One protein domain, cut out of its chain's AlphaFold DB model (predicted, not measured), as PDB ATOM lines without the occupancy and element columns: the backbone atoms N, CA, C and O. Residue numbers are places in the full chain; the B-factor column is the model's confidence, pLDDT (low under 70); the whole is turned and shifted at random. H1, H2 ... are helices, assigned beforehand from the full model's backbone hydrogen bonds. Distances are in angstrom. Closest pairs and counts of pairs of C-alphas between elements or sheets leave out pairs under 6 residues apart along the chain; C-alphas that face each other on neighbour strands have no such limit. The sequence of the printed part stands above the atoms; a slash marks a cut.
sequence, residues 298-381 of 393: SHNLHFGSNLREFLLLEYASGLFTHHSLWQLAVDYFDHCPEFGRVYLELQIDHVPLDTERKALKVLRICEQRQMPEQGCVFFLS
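This is residues 298 to 381 of the 393 residues of the protein "Nuclear pore complex protein Nup85" of Takifugu bimaculatus (UniProt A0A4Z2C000). Five helices run back and forth in a zigzag, forming two groups: H1, H2 and H3 side by side, with their centres in a triangle, and the helical hairpin of H4 and H5 beyond H3, only loosely joined to it. The 84 printed residues hold five named helices, H1 to H5 in chain order, and no named strand; the class is all helix. The whole is compact, with a radius of gyration of the C-alphas of 13.4 A, yet elongated, spanning 43 by 24 by 18 A.

Start at H1, residues 307 to 320, and H2, residues 326 to 334: they form a hairpin at a shallow tilt of 21 degrees, the closest C-alphas being those of Phe 320 and Trp 326, 4.0 A apart. H3, residues 340 to 348, makes a hairpin with H2, closest at the C-alphas of Phe 333 and Gly 340, 4.3 A. H1 and H3 only just touch, with 3 pairs of C-alphas within 8 A, the closest being Leu 313 and Gly 340 at 7.0 A. Next come H4, residues 356 to 368, and H5, residues 372 to 380, a hairpin in which H4 touches H5 with residues 362 to 367 alone; the closest C-alphas, of Cys 366 and Gly 375, are 5.8 A apart. H3 and H5 are close but not clearly touching, closest at the C-alphas of Glu 345 and Gln 374, 6.9 A. Every O i to N i+4 pair is within hydrogen-bond range in H1, H3 and H4, against 4 of 5 in H2 and 4 of 5 in H5.

Find C-alpha 307 at (211.877, -48.430, 33.283); from there H1 runs 19.9 A. H4 runs 18.3 A, from C-alpha 356 at (187.079, -75.908, 26.902). H5 ends at C-alpha 380, (198.494, -83.258, 32.526).

The C-alphas of His 299 and Glu 356 are the two farthest apart, 43.7 A. The printed part has no cut and no long link. Confidence is low, under 70, at residues 298 to 304 and 375 to 381.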
ATOM      1  N   SER A 298     217.396 -44.687  28.162       62.06
ATOM      2  CA  SER A 298     217.415 -46.133  28.375       62.06
ATOM      3  C   SER A 298     218.556 -46.509  29.327       62.06
ATOM      4  O   SER A 298     219.574 -47.064  28.912       62.06
ATOM      5  N   HIS A 299     218.424 -46.150  30.603       60.94
ATOM      6  CA  HIS A 299     219.271 -46.695  31.654       60.94
ATOM      7  C   HIS A 299     218.664 -48.009  32.115       60.94
ATOM      8  O   HIS A 299     217.504 -48.061  32.532       60.94
ATOM      9  N   ASN A 300     219.456 -49.074  32.034       61.03
ATOM     10  CA  ASN A 300     219.081 -50.338  32.640       61.03
ATOM     11  C   ASN A 300     219.056 -50.139  34.154       61.03
ATOM     12  O   ASN A 300     220.035 -49.698  34.759       61.03
ATOM     13  N   LEU A 301     217.919 -50.457  34.760       68.12
ATOM     14  CA  LEU A 301     217.784 -50.538  36.203       68.12
ATOM     15  C   LEU A 301     218.704 -51.655  36.714       68.12
ATOM     16  O   LEU A 301     219.101 -52.550  35.965       68.12
ATOM     17  N   HIS A 302     219.043 -51.629  38.005       61.09
ATOM     18  CA  HIS A 302     219.993 -52.578  38.609       61.09
ATOM     19  C   HIS A 302     219.627 -54.065  38.427       61.09
ATOM     20  O   HIS A 302     220.470 -54.931  38.638       61.09
ATOM     21  N   PHE A 303     218.393 -54.356  38.019       63.16
ATOM     22  CA  PHE A 303     217.849 -55.688  37.767       63.16
ATOM     23  C   PHE A 303     217.777 -56.076  36.275       63.16
ATOM     24  O   PHE A 303     217.169 -57.084  35.942       63.16
ATOM     25  N   GLY A 304     218.406 -55.316  35.372       65.12
ATOM     26  CA  GLY A 304     218.601 -55.718  33.970       65.12
ATOM     27  C   GLY A 304     217.491 -55.325  32.989       65.12
ATOM     28  O   GLY A 304     217.648 -55.575  31.804       65.12
ATOM     29  N   SER A 305     216.421 -54.670  33.447       78.12
ATOM     30  CA  SER A 305     215.345 -54.109  32.608       78.12
ATOM     31  C   SER A 305     215.437 -52.587  32.556       78.12
ATOM     32  O   SER A 305     215.937 -51.959  33.491       78.12
ATOM     33  N   ASN A 306     214.882 -51.963  31.521       85.12
ATOM     34  CA  ASN A 306     214.616 -50.521  31.532       85.12
ATOM     35  C   ASN A 306     213.296 -50.197  32.271       85.12
ATOM     36  O   ASN A 306     212.500 -51.089  32.579       85.12
ATOM     37  N   LEU A 307     213.070 -48.910  32.567       86.75
ATOM     38  CA  LEU A 307     211.877 -48.430  33.283       86.75
ATOM     39  C   LEU A 307     210.569 -48.708  32.532       86.75
ATOM     40  O   LEU A 307     209.573 -49.063  33.158       86.75
ATOM     41  N   ARG A 308     210.573 -48.565  31.202       90.38
ATOM     42  CA  ARG A 308     209.402 -48.829  30.355       90.38
ATOM     43  C   ARG A 308     208.942 -50.274  30.512       90.38
ATOM     44  O   ARG A 308     207.773 -50.516  30.787       90.38
ATOM     45  N   GLU A 309     209.858 -51.219  30.346       90.62
ATOM     46  CA  GLU A 309     209.556 -52.641  30.458       90.62
ATOM     47  C   GLU A 309     209.108 -53.009  31.875       90.62
ATOM     48  O   GLU A 309     208.098 -53.687  32.015       90.62
ATOM     49  N   PHE A 310     209.751 -52.480  32.921       90.69
ATOM     50  CA  PHE A 310     209.299 -52.701  34.299       90.69
ATOM     51  C   PHE A 310     207.827 -52.295  34.501       90.69
ATOM     52  O   PHE A 310     207.023 -53.092  34.977       90.69
ATOM     53  N   LEU A 311     207.446 -51.081  34.088       91.19
ATOM     54  CA  LEU A 311     206.077 -50.587  34.269       91.19
ATOM     55  C   LEU A 311     205.054 -51.330  33.395       91.19
ATOM     56  O   LEU A 311     203.925 -51.554  33.835       91.19
ATOM     57  N   LEU A 312     205.439 -51.744  32.182       93.19
ATOM     58  CA  LEU A 312     204.591 -52.580  31.327       93.19
ATOM     59  C   LEU A 312     204.376 -53.974  31.924       93.19
ATOM     60  O   LEU A 312     203.252 -54.470  31.876       93.19
ATOM     61  N   LEU A 313     205.406 -54.585  32.515       92.69
ATOM     62  CA  LEU A 313     205.307 -55.894  33.167       92.69
ATOM     63  C   LEU A 313     204.386 -55.860  34.390       92.69
ATOM     64  O   LEU A 313     203.572 -56.770  34.553       92.69
ATOM     65  N   GLU A 314     204.464 -54.816  35.220       91.44
ATOM     66  CA  GLU A 314     203.557 -54.633  36.364       91.44
ATOM     67  C   GLU A 314     202.103 -54.466  35.901       91.44
ATOM     68  O   GLU A 314     201.193 -55.130  36.407       91.44
ATOM     69  N   TYR A 315     201.876 -53.644  34.870       93.44
ATOM     70  CA  TYR A 315     200.542 -53.470  34.298       93.44
ATOM     71  C   TYR A 315     199.994 -54.769  33.685       93.44
ATOM     72  O   TYR A 315     198.859 -55.159  33.975       93.44
ATOM     73  N   ALA A 316     200.801 -55.466  32.880       93.75
ATOM     74  CA  ALA A 316     200.433 -56.732  32.256       93.75
ATOM     75  C   ALA A 316     200.127 -57.809  33.304       93.75
ATOM     76  O   ALA A 316     199.106 -58.485  33.204       93.75
ATOM     77  N   SER A 317     200.941 -57.908  34.356       91.31
ATOM     78  CA  SER A 317     200.705 -58.833  35.471       91.31
ATOM     79  C   SER A 317     199.384 -58.526  36.181       91.31
ATOM     80  O   SER A 317     198.602 -59.436  36.453       91.31
ATOM     81  N   GLY A 318     199.072 -57.242  36.401       89.62
ATOM     82  CA  GLY A 318     197.773 -56.815  36.925       89.62
ATOM     83  C   GLY A 318     196.602 -57.265  36.044       89.62
ATOM     84  O   GLY A 318     195.650 -57.870  36.541       89.62
ATOM     85  N   LEU A 319     196.690 -57.049  34.727       90.56
ATOM     86  CA  LEU A 319     195.686 -57.515  33.761       90.56
ATOM     87  C   LEU A 319     195.537 -59.041  33.749       90.56
ATOM     88  O   LEU A 319     194.425 -59.549  33.581       90.56
ATOM     89  N   PHE A 320     196.640 -59.767  33.932       88.94
ATOM     90  CA  PHE A 320     196.671 -61.224  33.883       88.94
ATOM     91  C   PHE A 320     195.838 -61.868  34.995       88.94
ATOM     92  O   PHE A 320     195.181 -62.885  34.776       88.94
ATOM     93  N   THR A 321     195.781 -61.229  36.169       86.19
ATOM     94  CA  THR A 321     194.932 -61.684  37.283       86.19
ATOM     95  C   THR A 321     193.430 -61.564  36.997       86.19
ATOM     96  O   THR A 321     192.616 -62.212  37.660       86.19
ATOM     97  N   HIS A 322     193.028 -60.768  35.999       86.31
ATOM     98  CA  HIS A 322     191.625 -60.526  35.693       86.31
ATOM     99  C   HIS A 322     191.059 -61.543  34.688       86.31
ATOM    100  O   HIS A 322     191.567 -61.738  33.582       86.31
ATOM    101  N   HIS A 323     189.914 -62.141  35.037       82.62
ATOM    102  CA  HIS A 323     189.295 -63.261  34.317       82.62
ATOM    103  C   HIS A 323     189.043 -63.027  32.813       82.62
ATOM    104  O   HIS A 323     189.068 -63.982  32.031       82.62
ATOM    105  N   SER A 324     188.794 -61.781  32.403       85.06
ATOM    106  CA  SER A 324     188.510 -61.407  31.012       85.06
ATOM    107  C   SER A 324     189.670 -60.715  30.285       85.06
ATOM    108  O   SER A 324     189.643 -60.670  29.057       85.06
ATOM    109  N   LEU A 325     190.679 -60.204  31.005       88.88
ATOM    110  CA  LEU A 325     191.737 -59.353  30.432       88.88
ATOM    111  C   LEU A 325     193.070 -60.081  30.235       88.88
ATOM    112  O   LEU A 325     193.937 -59.565  29.540       88.88
ATOM    113  N   TRP A 326     193.223 -61.298  30.759       88.38
ATOM    114  CA  TRP A 326     194.467 -62.065  30.641       88.38
ATOM    115  C   TRP A 326     194.955 -62.262  29.195       88.38
ATOM    116  O   TRP A 326     196.153 -62.266  28.959       88.38
ATOM    117  N   GLN A 327     194.057 -62.368  28.204       89.94
ATOM    118  CA  GLN A 327     194.450 -62.443  26.786       89.94
ATOM    119  C   GLN A 327     195.160 -61.166  26.324       89.94
ATOM    120  O   GLN A 327     196.145 -61.253  25.606       89.94
ATOM    121  N   LEU A 328     194.676 -60.001  26.762       91.44
ATOM    122  CA  LEU A 328     195.301 -58.717  26.453       91.44
ATOM    123  C   LEU A 328     196.663 -58.593  27.149       91.44
ATOM    124  O   LEU A 328     197.599 -58.055  26.571       91.44
ATOM    125  N   ALA A 329     196.795 -59.120  28.369       91.44
ATOM    126  CA  ALA A 329     198.070 -59.148  29.082       91.44
ATOM    127  C   ALA A 329     199.164 -59.907  28.308       91.44
ATOM    128  O   ALA A 329     200.313 -59.474  28.309       91.44
ATOM    129  N   VAL A 330     198.808 -60.987  27.596       92.00
ATOM    130  CA  VAL A 330     199.745 -61.715  26.721       92.00
ATOM    131  C   VAL A 330     200.326 -60.795  25.646       92.00
ATOM    132  O   VAL A 330     201.536 -60.801  25.435       92.00
ATOM    133  N   ASP A 331     199.492 -59.963  25.018       92.44
ATOM    134  CA  ASP A 331     199.960 -59.025  23.997       92.44
ATOM    135  C   ASP A 331     200.932 -57.990  24.595       92.44
ATOM    136  O   ASP A 331     201.911 -57.631  23.947       92.44
ATOM    137  N   TYR A 332     200.735 -57.544  25.842       94.00
ATOM    138  CA  TYR A 332     201.702 -56.668  26.523       94.00
ATOM    139  C   TYR A 332     203.032 -57.369  26.823       94.00
ATOM    140  O   TYR A 332     204.090 -56.762  26.639       94.00
ATOM    141  N   PHE A 333     203.000 -58.637  27.247       93.69
ATOM    142  CA  PHE A 333     204.219 -59.413  27.485       93.69
ATOM    143  C   PHE A 333     205.058 -59.571  26.214       93.69
ATOM    144  O   PHE A 333     206.278 -59.454  26.285       93.69
ATOM    145  N   ASP A 334     204.433 -59.729  25.045       92.25
ATOM    146  CA  ASP A 334     205.159 -59.801  23.768       92.25
ATOM    147  C   ASP A 334     205.914 -58.503  23.417       92.25
ATOM    148  O   ASP A 334     206.874 -58.531  22.648       92.25
ATOM    149  N   HIS A 335     205.505 -57.361  23.983       90.62
ATOM    150  CA  HIS A 335     206.152 -56.058  23.782       90.62
ATOM    151  C   HIS A 335     207.217 -55.731  24.854       90.62
ATOM    152  O   HIS A 335     207.730 -54.601  24.894       90.62
ATOM    153  N   CYS A 336     207.558 -56.706  25.708       91.19
ATOM    154  CA  CYS A 336     208.603 -56.628  26.730       91.19
ATOM    155  C   CYS A 336     209.818 -57.491  26.308       91.19
ATOM    156  O   CYS A 336     209.713 -58.721  26.314       91.19
ATOM    157  N   PRO A 337     210.944 -56.880  25.887       87.94
ATOM    158  CA  PRO A 337     212.027 -57.588  25.200       87.94
ATOM    159  C   PRO A 337     212.884 -58.504  26.085       87.94
ATOM    160  O   PRO A 337     213.343 -59.533  25.593       87.94
ATOM    161  N   GLU A 338     213.122 -58.153  27.350       89.19
ATOM    162  CA  GLU A 338     214.049 -58.874  28.231       89.19
ATOM    163  C   GLU A 338     213.321 -59.946  29.053       89.19
ATOM    164  O   GLU A 338     213.728 -61.108  29.083       89.19
ATOM    165  N   PHE A 339     212.215 -59.576  29.707       90.75
ATOM    166  CA  PHE A 339     211.539 -60.432  30.689       90.75
ATOM    167  C   PHE A 339     210.120 -60.847  30.296       90.75
ATOM    168  O   PHE A 339     209.551 -61.726  30.947       90.75
ATOM    169  N   GLY A 340     209.552 -60.287  29.222       91.06
ATOM    170  CA  GLY A 340     208.174 -60.561  28.796       91.06
ATOM    171  C   GLY A 340     207.857 -62.046  28.639       91.06
ATOM    172  O   GLY A 340     206.886 -62.547  29.205       91.06
ATOM    173  N   ARG A 341     208.733 -62.776  27.940       91.31
ATOM    174  CA  ARG A 341     208.583 -64.222  27.732       91.31
ATOM    175  C   ARG A 341     208.612 -65.010  29.041       91.31
ATOM    176  O   ARG A 341     207.760 -65.866  29.244       91.31
ATOM    177  N   VAL A 342     209.558 -64.702  29.928       90.81
ATOM    178  CA  VAL A 342     209.706 -65.395  31.219       90.81
ATOM    179  C   VAL A 342     208.470 -65.167  32.092       90.81
ATOM    180  O   VAL A 342     207.962 -66.101  32.705       90.81
ATOM    181  N   TYR A 343     207.942 -63.942  32.115       90.88
ATOM    182  CA  TYR A 343     206.711 -63.626  32.842       90.88
ATOM    183  C   TYR A 343     205.505 -64.376  32.275       90.88
ATOM    184  O   TYR A 343     204.729 -64.946  33.042       90.88
ATOM    185  N   LEU A 344     205.365 -64.424  30.948       91.50
ATOM    186  CA  LEU A 344     204.293 -65.175  30.302       91.50
ATOM    187  C   LEU A 344     204.381 -66.673  30.622       91.50
ATOM    188  O   LEU A 344     203.370 -67.274  30.974       91.50
ATOM    189  N   GLU A 345     205.576 -67.262  30.543       89.94
ATOM    190  CA  GLU A 345     205.827 -68.669  30.878       89.94
ATOM    191  C   GLU A 345     205.440 -69.000  32.326       89.94
ATOM    192  O   GLU A 345     204.853 -70.050  32.566       89.94
ATOM    193  N   LEU A 346     205.701 -68.098  33.276       87.81
ATOM    194  CA  LEU A 346     205.346 -68.288  34.686       87.81
ATOM    195  C   LEU A 346     203.852 -68.089  34.967       87.81
ATOM    196  O   LEU A 346     203.289 -68.763  35.827       87.81
ATOM    197  N   GLN A 347     203.207 -67.136  34.294       87.81
ATOM    198  CA  GLN A 347     201.827 -66.764  34.607       87.81
ATOM    199  C   GLN A 347     200.796 -67.605  33.853       87.81
ATOM    200  O   GLN A 347     199.716 -67.853  34.394       87.81
ATOM    201  N   ILE A 348     201.109 -68.079  32.640       86.50
ATOM    202  CA  ILE A 348     200.157 -68.826  31.807       86.50
ATOM    203  C   ILE A 348     199.614 -70.067  32.518       86.50
ATOM    204  O   ILE A 348     198.409 -70.316  32.458       86.50
ATOM    205  N   ASP A 349     200.464 -70.760  33.277       82.62
ATOM    206  CA  ASP A 349     200.135 -71.968  34.042       82.62
ATOM    207  C   ASP A 349     199.059 -71.731  35.114       82.62
ATOM    208  O   ASP A 349     198.368 -72.661  35.537       82.62
ATOM    209  N   HIS A 350     198.871 -70.478  35.534       82.19
ATOM    210  CA  HIS A 350     197.899 -70.087  36.549       82.19
ATOM    211  C   HIS A 350     196.539 -69.661  35.981       82.19
ATOM    212  O   HIS A 350     195.631 -69.339  36.753       82.19
ATOM    213  N   VAL A 351     196.351 -69.661  34.656       83.88
ATOM    214  CA  VAL A 351     195.060 -69.314  34.047       83.88
ATOM    215  C   VAL A 351     194.015 -70.391  34.383       83.88
ATOM    216  O   VAL A 351     194.178 -71.541  33.975       83.88
ATOM    217  N   PRO A 352     192.892 -70.051  35.052       80.69
ATOM    218  CA  PRO A 352     191.896 -71.056  35.412       80.69
ATOM    219  C   PRO A 352     191.193 -71.588  34.158       80.69
ATOM    220  O   PRO A 352     190.688 -70.806  33.349       80.69
ATOM    221  N   LEU A 353     191.165 -72.909  33.970       81.75
ATOM    222  CA  LEU A 353     190.651 -73.570  32.762       81.75
ATOM    223  C   LEU A 353     189.182 -73.995  32.894       81.75
ATOM    224  O   LEU A 353     188.813 -75.130  32.611       81.75
ATOM    225  N   ASP A 354     188.320 -73.057  33.269       82.62
ATOM    226  CA  ASP A 354     186.914 -73.347  33.597       82.62
ATOM    227  C   ASP A 354     186.069 -73.793  32.388       82.62
ATOM    228  O   ASP A 354     184.962 -74.305  32.536       82.62
ATOM    229  N   THR A 355     186.558 -73.554  31.165       84.19
ATOM    230  CA  THR A 355     185.853 -73.894  29.923       84.19
ATOM    231  C   THR A 355     186.816 -74.438  28.874       84.19
ATOM    232  O   THR A 355     187.944 -73.959  28.743       84.19
ATOM    233  N   GLU A 356     186.335 -75.364  28.046       84.88
ATOM    234  CA  GLU A 356     187.079 -75.908  26.902       84.88
ATOM    235  C   GLU A 356     187.557 -74.799  25.952       84.88
ATOM    236  O   GLU A 356     188.710 -74.774  25.528       84.88
ATOM    237  N   ARG A 357     186.708 -73.794  25.698       85.12
ATOM    238  CA  ARG A 357     187.075 -72.633  24.876       85.12
ATOM    239  C   ARG A 357     188.280 -71.880  25.444       85.12
ATOM    240  O   ARG A 357     189.078 -71.353  24.671       85.12
ATOM    241  N   LYS A 358     188.400 -71.781  26.770       83.56
ATOM    242  CA  LYS A 358     189.529 -71.119  27.432       83.56
ATOM    243  C   LYS A 358     190.792 -71.979  27.346       83.56
ATOM    244  O   LYS A 358     191.835 -71.438  26.998       83.56
ATOM    245  N   ALA A 359     190.675 -73.297  27.520       84.62
ATOM    246  CA  ALA A 359     191.781 -74.239  27.321       84.62
ATOM    247  C   ALA A 359     192.336 -74.199  25.886       84.62
ATOM    248  O   ALA A 359     193.536 -74.019  25.698       84.62
ATOM    249  N   LEU A 360     191.469 -74.236  24.867       86.69
ATOM    250  CA  LEU A 360     191.881 -74.123  23.460       86.69
ATOM    251  C   LEU A 360     192.583 -72.792  23.155       86.69
ATOM    252  O   LEU A 360     193.519 -72.746  22.359       86.69
ATOM    253  N   LYS A 361     192.149 -71.695  23.788       88.00
ATOM    254  CA  LYS A 361     192.815 -70.392  23.648       88.00
ATOM    255  C   LYS A 361     194.217 -70.394  24.251       88.00
ATOM    256  O   LYS A 361     195.125 -69.875  23.613       88.00
ATOM    257  N   VAL A 362     194.383 -70.964  25.446       87.19
ATOM    258  CA  VAL A 362     195.693 -71.084  26.103       87.19
ATOM    259  C   VAL A 362     196.635 -71.947  25.262       87.19
ATOM    260  O   VAL A 362     197.736 -71.504  24.955       87.19
ATOM    261  N   LEU A 363     196.173 -73.106  24.778       86.31
ATOM    262  CA  LEU A 363     196.959 -73.971  23.889       86.31
ATOM    263  C   LEU A 363     197.416 -73.231  22.629       86.31
ATOM    264  O   LEU A 363     198.601 -73.243  22.304       86.31
ATOM    265  N   ARG A 364     196.508 -72.503  21.968       88.50
ATOM    266  CA  ARG A 364     196.848 -71.698  20.789       88.50
ATOM    267  C   ARG A 364     197.899 -70.627  21.095       88.50
ATOM    268  O   ARG A 364     198.769 -70.385  20.265       88.50
ATOM    269  N   ILE A 365     197.815 -69.975  22.256       88.88
ATOM    270  CA  ILE A 365     198.800 -68.973  22.691       88.88
ATOM    271  C   ILE A 365     200.179 -69.619  22.872       88.88
ATOM    272  O   ILE A 365     201.157 -69.077  22.352       88.88
ATOM    273  N   CYS A 366     200.243 -70.781  23.531       88.56
ATOM    274  CA  CYS A 366     201.483 -71.533  23.735       88.56
ATOM    275  C   CYS A 366     202.083 -72.036  22.412       88.56
ATOM    276  O   CYS A 366     203.290 -71.921  22.200       88.56
ATOM    277  N   GLU A 367     201.258 -72.544  21.491       88.00
ATOM    278  CA  GLU A 367     201.696 -72.987  20.161       88.00
ATOM    279  C   GLU A 367     202.270 -71.829  19.337       88.00
ATOM    280  O   GLU A 367     203.363 -71.941  18.782       88.00
ATOM    281  N   GLN A 368     201.566 -70.693  19.294       89.94
ATOM    282  CA  GLN A 368     201.998 -69.507  18.548       89.94
ATOM    283  C   GLN A 368     203.342 -68.953  19.037       89.94
ATOM    284  O   GLN A 368     204.095 -68.399  18.237       89.94
ATOM    285  N   ARG A 369     203.647 -69.112  20.331       88.69
ATOM    286  CA  ARG A 369     204.856 -68.579  20.982       88.69
ATOM    287  C   ARG A 369     205.929 -69.637  21.256       88.69
ATOM    288  O   ARG A 369     206.934 -69.331  21.887       88.69
ATOM    289  N   GLN A 370     205.751 -70.858  20.740       87.88
ATOM    290  CA  GLN A 370     206.692 -71.974  20.898       87.88
ATOM    291  C   GLN A 370     207.018 -72.265  22.376       87.88
ATOM    292  O   GLN A 370     208.184 -72.333  22.768       87.88
ATOM    293  N   MET A 371     205.970 -72.438  23.187       86.00
ATOM    294  CA  MET A 371     206.027 -72.772  24.619       86.00
ATOM    295  C   MET A 371     205.541 -74.219  24.857       86.00
ATOM    296  O   MET A 371     204.431 -74.433  25.354       86.00
ATOM    297  N   PRO A 372     206.316 -75.241  24.433       75.38
ATOM    298  CA  PRO A 372     205.868 -76.633  24.457       75.38
ATOM    299  C   PRO A 372     205.745 -77.195  25.876       75.38
ATOM    300  O   PRO A 372     204.860 -78.009  26.120       75.38
ATOM    301  N   GLU A 373     206.587 -76.757  26.816       76.06
ATOM    302  CA  GLU A 373     206.566 -77.246  28.201       76.06
ATOM    303  C   GLU A 373     205.263 -76.854  28.904       76.06
ATOM    304  O   GLU A 373     204.570 -77.714  29.445       76.06
ATOM    305  N   GLN A 374     204.865 -75.588  28.784       75.44
ATOM    306  CA  GLN A 374     203.615 -75.056  29.327       75.44
ATOM    307  C   GLN A 374     202.411 -75.705  28.632       75.44
ATOM    308  O   GLN A 374     201.482 -76.168  29.288       75.44
ATOM    309  N   GLY A 375     202.458 -75.848  27.299       63.34
ATOM    310  CA  GLY A 375     201.444 -76.582  26.535       63.34
ATOM    311  C   GLY A 375     201.222 -78.013  27.045       63.34
ATOM    312  O   GLY A 375     200.078 -78.438  27.202       63.34
ATOM    313  N   CYS A 376     202.297 -78.740  27.366       61.09
ATOM    314  CA  CYS A 376     202.240 -80.098  27.912       61.09
ATOM    315  C   CYS A 376     201.717 -80.163  29.355       61.09
ATOM    316  O   CYS A 376     200.982 -81.098  29.681       61.09
ATOM    317  N   VAL A 377     202.046 -79.190  30.212       61.78
ATOM    318  CA  VAL A 377     201.537 -79.117  31.596       61.78
ATOM    319  C   VAL A 377     200.004 -79.046  31.617       61.78
ATOM    320  O   VAL A 377     199.370 -79.699  32.450       61.78
ATOM    321  N   PHE A 378     199.381 -78.368  30.648       59.16
ATOM    322  CA  PHE A 378     197.917 -78.313  30.548       59.16
ATOM    323  C   PHE A 378     197.260 -79.640  30.158       59.16
ATOM    324  O   PHE A 378     196.158 -79.912  30.628       59.16
ATOM    325  N   PHE A 379     197.930 -80.496  29.378       56.06
ATOM    326  CA  PHE A 379     197.438 -81.852  29.084       56.06
ATOM    327  C   PHE A 379     197.485 -82.785  30.305       56.06
ATOM    328  O   PHE A 379     196.793 -83.802  30.328       56.06
ATOM    329  N   LEU A 380     198.296 -82.456  31.316       52.78
ATOM    330  CA  LEU A 380     198.494 -83.258  32.526       52.78
ATOM    331  C   LEU A 380     197.755 -82.697  33.757       52.78
ATOM    332  O   LEU A 380     197.697 -83.367  34.790       52.78
ATOM    333  N   SER A 381     197.185 -81.489  33.671       50.50
ATOM    334  CA  SER A 381     196.518 -80.827  34.796       50.50
ATOM    335  C   SER A 381     195.114 -81.403  35.056       50.50
ATOM    336  O   SER A 381     194.273 -81.380  34.154       50.50
TER     337      SER A 381